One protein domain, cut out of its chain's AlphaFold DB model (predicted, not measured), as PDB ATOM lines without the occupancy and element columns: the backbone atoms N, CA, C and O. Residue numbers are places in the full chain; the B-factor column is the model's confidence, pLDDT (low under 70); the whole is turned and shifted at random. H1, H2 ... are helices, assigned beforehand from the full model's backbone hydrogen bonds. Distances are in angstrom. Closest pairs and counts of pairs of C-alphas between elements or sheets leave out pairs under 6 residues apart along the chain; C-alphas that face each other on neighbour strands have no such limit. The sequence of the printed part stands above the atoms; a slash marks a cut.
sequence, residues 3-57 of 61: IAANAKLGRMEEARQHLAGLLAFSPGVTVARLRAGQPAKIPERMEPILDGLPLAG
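This is residues 3 to 57 of the 61 residues of an uncharacterized protein of Rhizobium sp. BK068 (UniProt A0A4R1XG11). The chain makes a flat ring: H1 and H2 form a helical hairpin at one end, H3 and H4 run opposite ways at the other, and short H5 returns to H1. Residues 23 to 29 stick out. The printed part has 55 residues with five named helices, H1 to H5 in order, and no named strand: all helix, compact, radius of gyration of the C-alphas 11.2 A, spans 30 by 24 by 12 A.

Start at the hub H1, residues 3 to 8; it touches H2, residues 12 to 25, closest at C-alphas 3 and 15, 4.4 A, at a shallow tilt of 18 degrees, opposite ways. H1 touches H5, residues 52 to 55, closest at C-alphas 4 and 52, 4.0 A. H1 only just touches H4, residues 43 to 50, with 3 pairs of C-alphas within 8 A, closest 4 and 49, 5.7 A. H3, residues 31 to 36, is close but not clearly touching H4: C-alphas 31 and 50 come closest, 6.6 A. Each O i to N i+4 pair is within hydrogen-bond range in H1, H2 and H3, and 2 of 4 in H4; H5 is too short for one.

Find C-alpha 3 at (14.577, -33.781, -13.169), where H1 begins. H2 runs 20.1 A and H4 10.0 A; H5 ends at C-alpha 55, (16.281, -39.446, -6.467).

The farthest C-alphas, 13 and 40, are 30.5 A apart. The printed part has no cut and no long link; look for pLDDT under 70 at residues 38 to 43.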
ATOM      1  N   ILE A   3      14.033 -33.341 -14.460       95.25
ATOM      2  CA  ILE A   3      14.577 -33.781 -13.169       95.25
ATOM      3  C   ILE A   3      14.530 -35.316 -13.066       95.25
ATOM      4  O   ILE A   3      15.567 -35.969 -13.013       95.25
ATOM      5  N   ALA A   4      13.328 -35.894 -13.157       93.56
ATOM      6  CA  ALA A   4      13.121 -37.338 -13.068       93.56
ATOM      7  C   ALA A   4      13.820 -38.133 -14.182       93.56
ATOM      8  O   ALA A   4      14.357 -39.210 -13.933       93.56
ATOM      9  N   ALA A   5      13.822 -37.613 -15.414       94.00
ATOM     10  CA  ALA A   5      14.462 -38.284 -16.544       94.00
ATOM     11  C   ALA A   5      15.983 -38.387 -16.358       94.00
ATOM     12  O   ALA A   5      16.548 -39.463 -16.535       94.00
ATOM     13  N   ASN A   6      16.639 -37.293 -15.959       96.75
ATOM     14  CA  ASN A   6      18.078 -37.292 -15.703       96.75
ATOM     15  C   ASN A   6      18.438 -38.165 -14.496       96.75
ATOM     16  O   ASN A   6      19.369 -38.962 -14.591       96.75
ATOM     17  N   ALA A   7      17.651 -38.112 -13.417       96.31
ATOM     18  CA  ALA A   7      17.871 -38.957 -12.247       96.31
ATOM     19  C   ALA A   7      17.812 -40.456 -12.594       96.31
ATOM     20  O   ALA A   7      18.713 -41.213 -12.239       96.31
ATOM     21  N   LYS A   8      16.812 -40.886 -13.377       94.12
ATOM     22  CA  LYS A   8      16.685 -42.288 -13.817       94.12
ATOM     23  C   LYS A   8      17.781 -42.745 -14.783       94.12
ATOM     24  O   LYS A   8      18.056 -43.937 -14.860       94.12
ATOM     25  N   LEU A   9      18.411 -41.819 -15.503       95.69
ATOM     26  CA  LEU A   9      19.560 -42.094 -16.373       95.69
ATOM     27  C   LEU A   9      20.911 -42.019 -15.634       95.69
ATOM     28  O   LEU A   9      21.951 -42.129 -16.278       95.69
ATOM     29  N   GLY A  10      20.917 -41.797 -14.313       95.69
ATOM     30  CA  GLY A  10      22.137 -41.633 -13.511       95.69
ATOM     31  C   GLY A  10      22.827 -40.271 -13.675       95.69
ATOM     32  O   GLY A  10      23.908 -40.056 -13.131       95.69
ATOM     33  N   ARG A  11      22.203 -39.329 -14.391       97.50
ATOM     34  CA  ARG A  11      22.692 -37.962 -14.641       97.50
ATOM     35  C   ARG A  11      22.301 -37.039 -13.487       97.50
ATOM     36  O   ARG A  11      21.447 -36.161 -13.614       97.50
ATOM     37  N   MET A  12      22.844 -37.326 -12.305       97.12
ATOM     38  CA  MET A  12      22.393 -36.700 -11.055       97.12
ATOM     39  C   MET A  12      22.742 -35.217 -10.965       97.12
ATOM     40  O   MET A  12      22.010 -34.462 -10.329       97.12
ATOM     41  N   GLU A  13      23.825 -34.779 -11.604       97.31
ATOM     42  CA  GLU A  13      24.217 -33.371 -11.572       97.31
ATOM     43  C   GLU A  13      23.222 -32.505 -12.344       97.31
ATOM     44  O   GLU A  13      22.673 -31.547 -11.802       97.31
ATOM     45  N   GLU A  14      22.866 -32.920 -13.557       97.75
ATOM     46  CA  GLU A  14      21.847 -32.260 -14.366       97.75
ATOM     47  C   GLU A  14      20.468 -32.333 -13.699       97.75
ATOM     48  O   GLU A  14      19.707 -31.362 -13.720       97.75
ATOM     49  N   ALA A  15      20.137 -33.462 -13.062       97.56
ATOM     50  CA  ALA A  15      18.893 -33.602 -12.308       97.56
ATOM     51  C   ALA A  15      18.804 -32.575 -11.165       97.56
ATOM     52  O   ALA A  15      17.786 -31.885 -11.039       97.56
ATOM     53  N   ARG A  16      19.880 -32.428 -10.381       96.62
ATOM     54  CA  ARG A  16      19.971 -31.457  -9.284       96.62
ATOM     55  C   ARG A  16      19.974 -30.019  -9.786       96.62
ATOM     56  O   ARG A  16      19.290 -29.187  -9.200       96.62
ATOM     57  N   GLN A  17      20.654 -29.725 -10.891       97.19
ATOM     58  CA  GLN A  17      20.646 -28.392 -11.495       97.19
ATOM     59  C   GLN A  17      19.228 -27.974 -11.915       97.19
ATOM     60  O   GLN A  17      18.789 -26.858 -11.626       97.19
ATOM     61  N   HIS A  18      18.476 -28.877 -12.549       95.88
ATOM     62  CA  HIS A  18      17.080 -28.610 -12.895       95.88
ATOM     63  C   HIS A  18      16.184 -28.467 -11.659       95.88
ATOM     64  O   HIS A  18      15.295 -27.614 -11.658       95.88
ATOM     65  N   LEU A  19      16.410 -29.270 -10.614       95.81
ATOM     66  CA  LEU A  19      15.668 -29.153  -9.359       95.81
ATOM     67  C   LEU A  19      15.942 -27.812  -8.669       95.81
ATOM     68  O   LEU A  19      14.999 -27.144  -8.259       95.81
ATOM     69  N   ALA A  20      17.202 -27.388  -8.596       95.62
ATOM     70  CA  ALA A  20      17.586 -26.110  -8.010       95.62
ATOM     71  C   ALA A  20      16.909 -24.933  -8.730       95.62
ATOM     72  O   ALA A  20      16.353 -24.051  -8.080       95.62
ATOM     73  N   GLY A  21      16.877 -24.954 -10.068       95.75
ATOM     74  CA  GLY A  21      16.165 -23.942 -10.851       95.75
ATOM     75  C   GLY A  21      14.657 -23.924 -10.583       95.75
ATOM     76  O   GLY A  21      14.059 -22.857 -10.462       95.75
ATOM     77  N   LEU A  22      14.038 -25.100 -10.435       93.69
ATOM     78  CA  LEU A  22      12.620 -25.205 -10.095       93.69
ATOM     79  C   LEU A  22      12.329 -24.668  -8.684       93.69
ATOM     80  O   LEU A  22      11.384 -23.900  -8.516       93.69
ATOM     81  N   LEU A  23      13.137 -25.039  -7.690       93.75
ATOM     82  CA  LEU A  23      12.970 -24.591  -6.304       93.75
ATOM     83  C   LEU A  23      13.219 -23.088  -6.148       93.75
ATOM     84  O   LEU A  23      12.545 -22.449  -5.348       93.75
ATOM     85  N   ALA A  24      14.118 -22.502  -6.943       95.38
ATOM     86  CA  ALA A  24      14.322 -21.056  -6.961       95.38
ATOM     87  C   ALA A  24      13.064 -20.291  -7.415       95.38
ATOM     88  O   ALA A  24      12.797 -19.199  -6.921       95.38
ATOM     89  N   PHE A  25      12.281 -20.864  -8.335       93.44
ATOM     90  CA  PHE A  25      11.036 -20.260  -8.821       93.44
ATOM     91  C   PHE A  25       9.814 -20.624  -7.963       93.44
ATOM     92  O   PHE A  25       8.917 -19.807  -7.771       93.44
ATOM     93  N   SER A  26       9.759 -21.855  -7.452       92.19
ATOM     94  CA  SER A  26       8.626 -22.393  -6.700       92.19
ATOM     95  C   SER A  26       9.116 -23.204  -5.492       92.19
ATOM     96  O   SER A  26       9.085 -24.436  -5.537       92.19
ATOM     97  N   PRO A  27       9.515 -22.549  -4.388       90.44
ATOM     98  CA  PRO A  27      10.167 -23.215  -3.254       90.44
ATOM     99  C   PRO A  27       9.307 -24.274  -2.554       90.44
ATOM    100  O   PRO A  27       9.835 -25.221  -1.988       90.44
ATOM    101  N   GLY A  28       7.980 -24.124  -2.594       91.06
ATOM    102  CA  GLY A  28       7.023 -25.040  -1.962       91.06
ATOM    103  C   GLY A  28       6.501 -26.143  -2.885       91.06
ATOM    104  O   GLY A  28       5.379 -26.614  -2.680       91.06
ATOM    105  N   VAL A  29       7.224 -26.469  -3.963       92.06
ATOM    106  CA  VAL A  29       6.871 -27.598  -4.833       92.06
ATOM    107  C   VAL A  29       7.446 -28.888  -4.269       92.06
ATOM    108  O   VAL A  29       8.648 -29.000  -4.047       92.06
ATOM    109  N   THR A  30       6.572 -29.864  -4.061       93.69
ATOM    110  CA  THR A  30       6.913 -31.174  -3.501       93.69
ATOM    111  C   THR A  30       6.325 -32.276  -4.365       93.69
ATOM    112  O   THR A  30       5.453 -32.018  -5.209       93.69
ATOM    113  N   VAL A  31       6.797 -33.510  -4.189       91.38
ATOM    114  CA  VAL A  31       6.267 -34.662  -4.928       91.38
ATOM    115  C   VAL A  31       4.770 -34.818  -4.651       91.38
ATOM    116  O   VAL A  31       3.994 -34.965  -5.598       91.38
ATOM    117  N   ALA A  32       4.333 -34.680  -3.394       89.81
ATOM    118  CA  ALA A  32       2.919 -34.693  -3.024       89.81
ATOM    119  C   ALA A  32       2.115 -33.591  -3.731       89.81
ATOM    120  O   ALA A  32       1.043 -33.859  -4.280       89.81
ATOM    121  N   ARG A  33       2.643 -32.361  -3.797       88.88
ATOM    122  CA  ARG A  33       1.967 -31.247  -4.478       88.88
ATOM    123  C   ARG A  33       1.871 -31.452  -5.989       88.88
ATOM    124  O   ARG A  33       0.845 -31.129  -6.587       88.88
ATOM    125  N   LEU A  34       2.915 -32.002  -6.609       87.12
ATOM    126  CA  LEU A  34       2.904 -32.361  -8.030       87.12
ATOM    127  C   LEU A  34       1.888 -33.471  -8.312       87.12
ATOM    128  O   LEU A  34       1.111 -33.344  -9.258       87.12
ATOM    129  N   ARG A  35       1.838 -34.496  -7.450       85.56
ATOM    130  CA  ARG A  35       0.870 -35.599  -7.514       85.56
ATOM    131  C   ARG A  35      -0.571 -35.091  -7.389       85.56
ATOM    132  O   ARG A  35      -1.409 -35.423  -8.222       85.56
ATOM    133  N   ALA A  36      -0.847 -34.220  -6.416       85.25
ATOM    134  CA  ALA A  36      -2.166 -33.616  -6.212       85.25
ATOM    135  C   ALA A  36      -2.590 -32.688  -7.368       85.25
ATOM    136  O   ALA A  36      -3.768 -32.609  -7.713       85.25
ATOM    137  N   GLY A  37      -1.629 -32.003  -7.994       78.56
ATOM    138  CA  GLY A  37      -1.857 -31.100  -9.122       78.56
ATOM    139  C   GLY A  37      -2.082 -31.788 -10.473       78.56
ATOM    140  O   GLY A  37      -2.292 -31.092 -11.467       78.56
ATOM    141  N   GLN A  38      -2.050 -33.125 -10.550       68.69
ATOM    142  CA  GLN A  38      -2.262 -33.888 -11.788       68.69
ATOM    143  C   GLN A  38      -3.565 -34.712 -11.819       68.69
ATOM    144  O   GLN A  38      -3.528 -35.903 -12.120       68.69
ATOM    145  N   PRO A  39      -4.752 -34.091 -11.660       54.44
ATOM    146  CA  PRO A  39      -6.034 -34.801 -11.703       54.44
ATOM    147  C   PRO A  39      -6.423 -35.373 -13.088       54.44
ATOM    148  O   PRO A  39      -7.518 -35.900 -13.233       54.44
ATOM    149  N   ALA A  40      -5.563 -35.295 -14.116       55.78
ATOM    150  CA  ALA A  40      -5.912 -35.645 -15.502       55.78
ATOM    151  C   ALA A  40      -4.936 -36.595 -16.225       55.78
ATOM    152  O   ALA A  40      -5.117 -36.862 -17.414       55.78
ATOM    153  N   LYS A  41      -3.878 -37.094 -15.572       57.97
ATOM    154  CA  LYS A  41      -2.895 -37.965 -16.236       57.97
ATOM    155  C   LYS A  41      -3.013 -39.386 -15.711       57.97
ATOM    156  O   LYS A  41      -3.021 -39.582 -14.506       57.97
ATOM    157  N   ILE A  42      -3.092 -40.346 -16.637       69.56
ATOM    158  CA  ILE A  42      -3.092 -41.794 -16.377       69.56
ATOM    159  C   ILE A  42      -2.046 -42.085 -15.286       69.56
ATOM    160  O   ILE A  42      -0.854 -41.926 -15.577       69.56
ATOM    161  N   PRO A  43      -2.457 -42.452 -14.055       69.75
ATOM    162  CA  PRO A  43      -1.551 -42.570 -12.909       69.75
ATOM    163  C   PRO A  43      -0.365 -43.490 -13.201       69.75
ATOM    164  O   PRO A  43       0.779 -43.142 -12.934       69.75
ATOM    165  N   GLU A  44      -0.625 -44.584 -13.916       79.12
ATOM    166  CA  GLU A  44       0.372 -45.564 -14.366       79.12
ATOM    167  C   GLU A  44       1.512 -44.954 -15.203       79.12
ATOM    168  O   GLU A  44       2.626 -45.469 -15.219       79.12
ATOM    169  N   ARG A  45       1.260 -43.841 -15.906       78.12
ATOM    170  CA  ARG A  45       2.280 -43.132 -16.693       78.12
ATOM    171  C   ARG A  45       3.039 -42.094 -15.878       78.12
ATOM    172  O   ARG A  45       4.151 -41.726 -16.256       78.12
ATOM    173  N   MET A  46       2.426 -41.579 -14.817       81.81
ATOM    174  CA  MET A  46       2.994 -40.506 -14.010       81.81
ATOM    175  C   MET A  46       3.796 -41.027 -12.832       81.81
ATOM    176  O   MET A  46       4.830 -40.433 -12.547       81.81
ATOM    177  N   GLU A  47       3.395 -42.134 -12.212       85.38
ATOM    178  CA  GLU A  47       4.111 -42.686 -11.058       85.38
ATOM    179  C   GLU A  47       5.589 -42.965 -11.372       85.38
ATOM    180  O   GLU A  47       6.448 -42.441 -10.667       85.38
ATOM    181  N   PRO A  48       5.945 -43.574 -12.525       84.38
ATOM    182  CA  PRO A  48       7.348 -43.734 -12.890       84.38
ATOM    183  C   PRO A  48       8.093 -42.405 -13.079       84.38
ATOM    184  O   PRO A  48       9.317 -42.379 -13.036       84.38
ATOM    185  N   ILE A  49       7.409 -41.298 -13.356       87.50
ATOM    186  CA  ILE A  49       8.048 -39.980 -13.436       87.50
ATOM    187  C   ILE A  49       8.214 -39.410 -12.025       87.50
ATOM    188  O   ILE A  49       9.277 -38.875 -11.720       87.50
ATOM    189  N   LEU A  50       7.198 -39.543 -11.171       88.81
ATOM    190  CA  LEU A  50       7.228 -39.059  -9.794       88.81
ATOM    191  C   LEU A  50       8.298 -39.780  -8.969       88.81
ATOM    192  O   LEU A  50       9.064 -39.102  -8.299       88.81
ATOM    193  N   ASP A  51       8.472 -41.092  -9.140       90.00
ATOM    194  CA  ASP A  51       9.525 -41.882  -8.478       90.00
ATOM    195  C   ASP A  51      10.948 -41.402  -8.803       90.00
ATOM    196  O   ASP A  51      11.901 -41.683  -8.078       90.00
ATOM    197  N   GLY A  52      11.131 -40.701  -9.927       90.75
ATOM    198  CA  GLY A  52      12.428 -40.139 -10.300       90.75
ATOM    199  C   GLY A  52      12.761 -38.830  -9.580       90.75
ATOM    200  O   GLY A  52      13.914 -38.406  -9.602       90.75
ATOM    201  N   LEU A  53      11.779 -38.162  -8.972       92.69
ATOM    202  CA  LEU A  53      11.968 -36.860  -8.329       92.69
ATOM    203  C   LEU A  53      12.708 -36.940  -6.983       92.69
ATOM    204  O   LEU A  53      13.637 -36.147  -6.798       92.69
ATOM    205  N   PRO A  54      12.395 -37.894  -6.084       94.56
ATOM    206  CA  PRO A  54      13.109 -38.053  -4.817       94.56
ATOM    207  C   PRO A  54      14.583 -38.390  -5.023       94.56
ATOM    208  O   PRO A  54      15.441 -37.914  -4.285       94.56
ATOM    209  N   LEU A  55      14.901 -39.133  -6.090       94.38
ATOM    210  CA  LEU A  55      16.281 -39.446  -6.467       94.38
ATOM    211  C   LEU A  55      17.107 -38.170  -6.699       94.38
ATOM    212  O   LEU A  55      18.270 -38.108  -6.317       94.38
ATOM    213  N   ALA A  56      16.505 -37.128  -7.275       94.00
ATOM    214  CA  ALA A  56      17.166 -35.841  -7.487       94.00
ATOM    215  C   ALA A  56      17.218 -34.954  -6.226       94.00
ATOM    216  O   ALA A  56      17.787 -33.865  -6.286       94.00
ATOM    217  N   GLY A  57      16.631 -35.394  -5.108       93.69
ATOM    218  CA  GLY A  57      16.535 -34.636  -3.860       93.69
ATOM    219  C   GLY A  57      15.295 -33.746  -3.751       93.69
ATOM    220  O   GLY A  57      15.300 -32.808  -2.957       93.69
TER     221      GLY A  57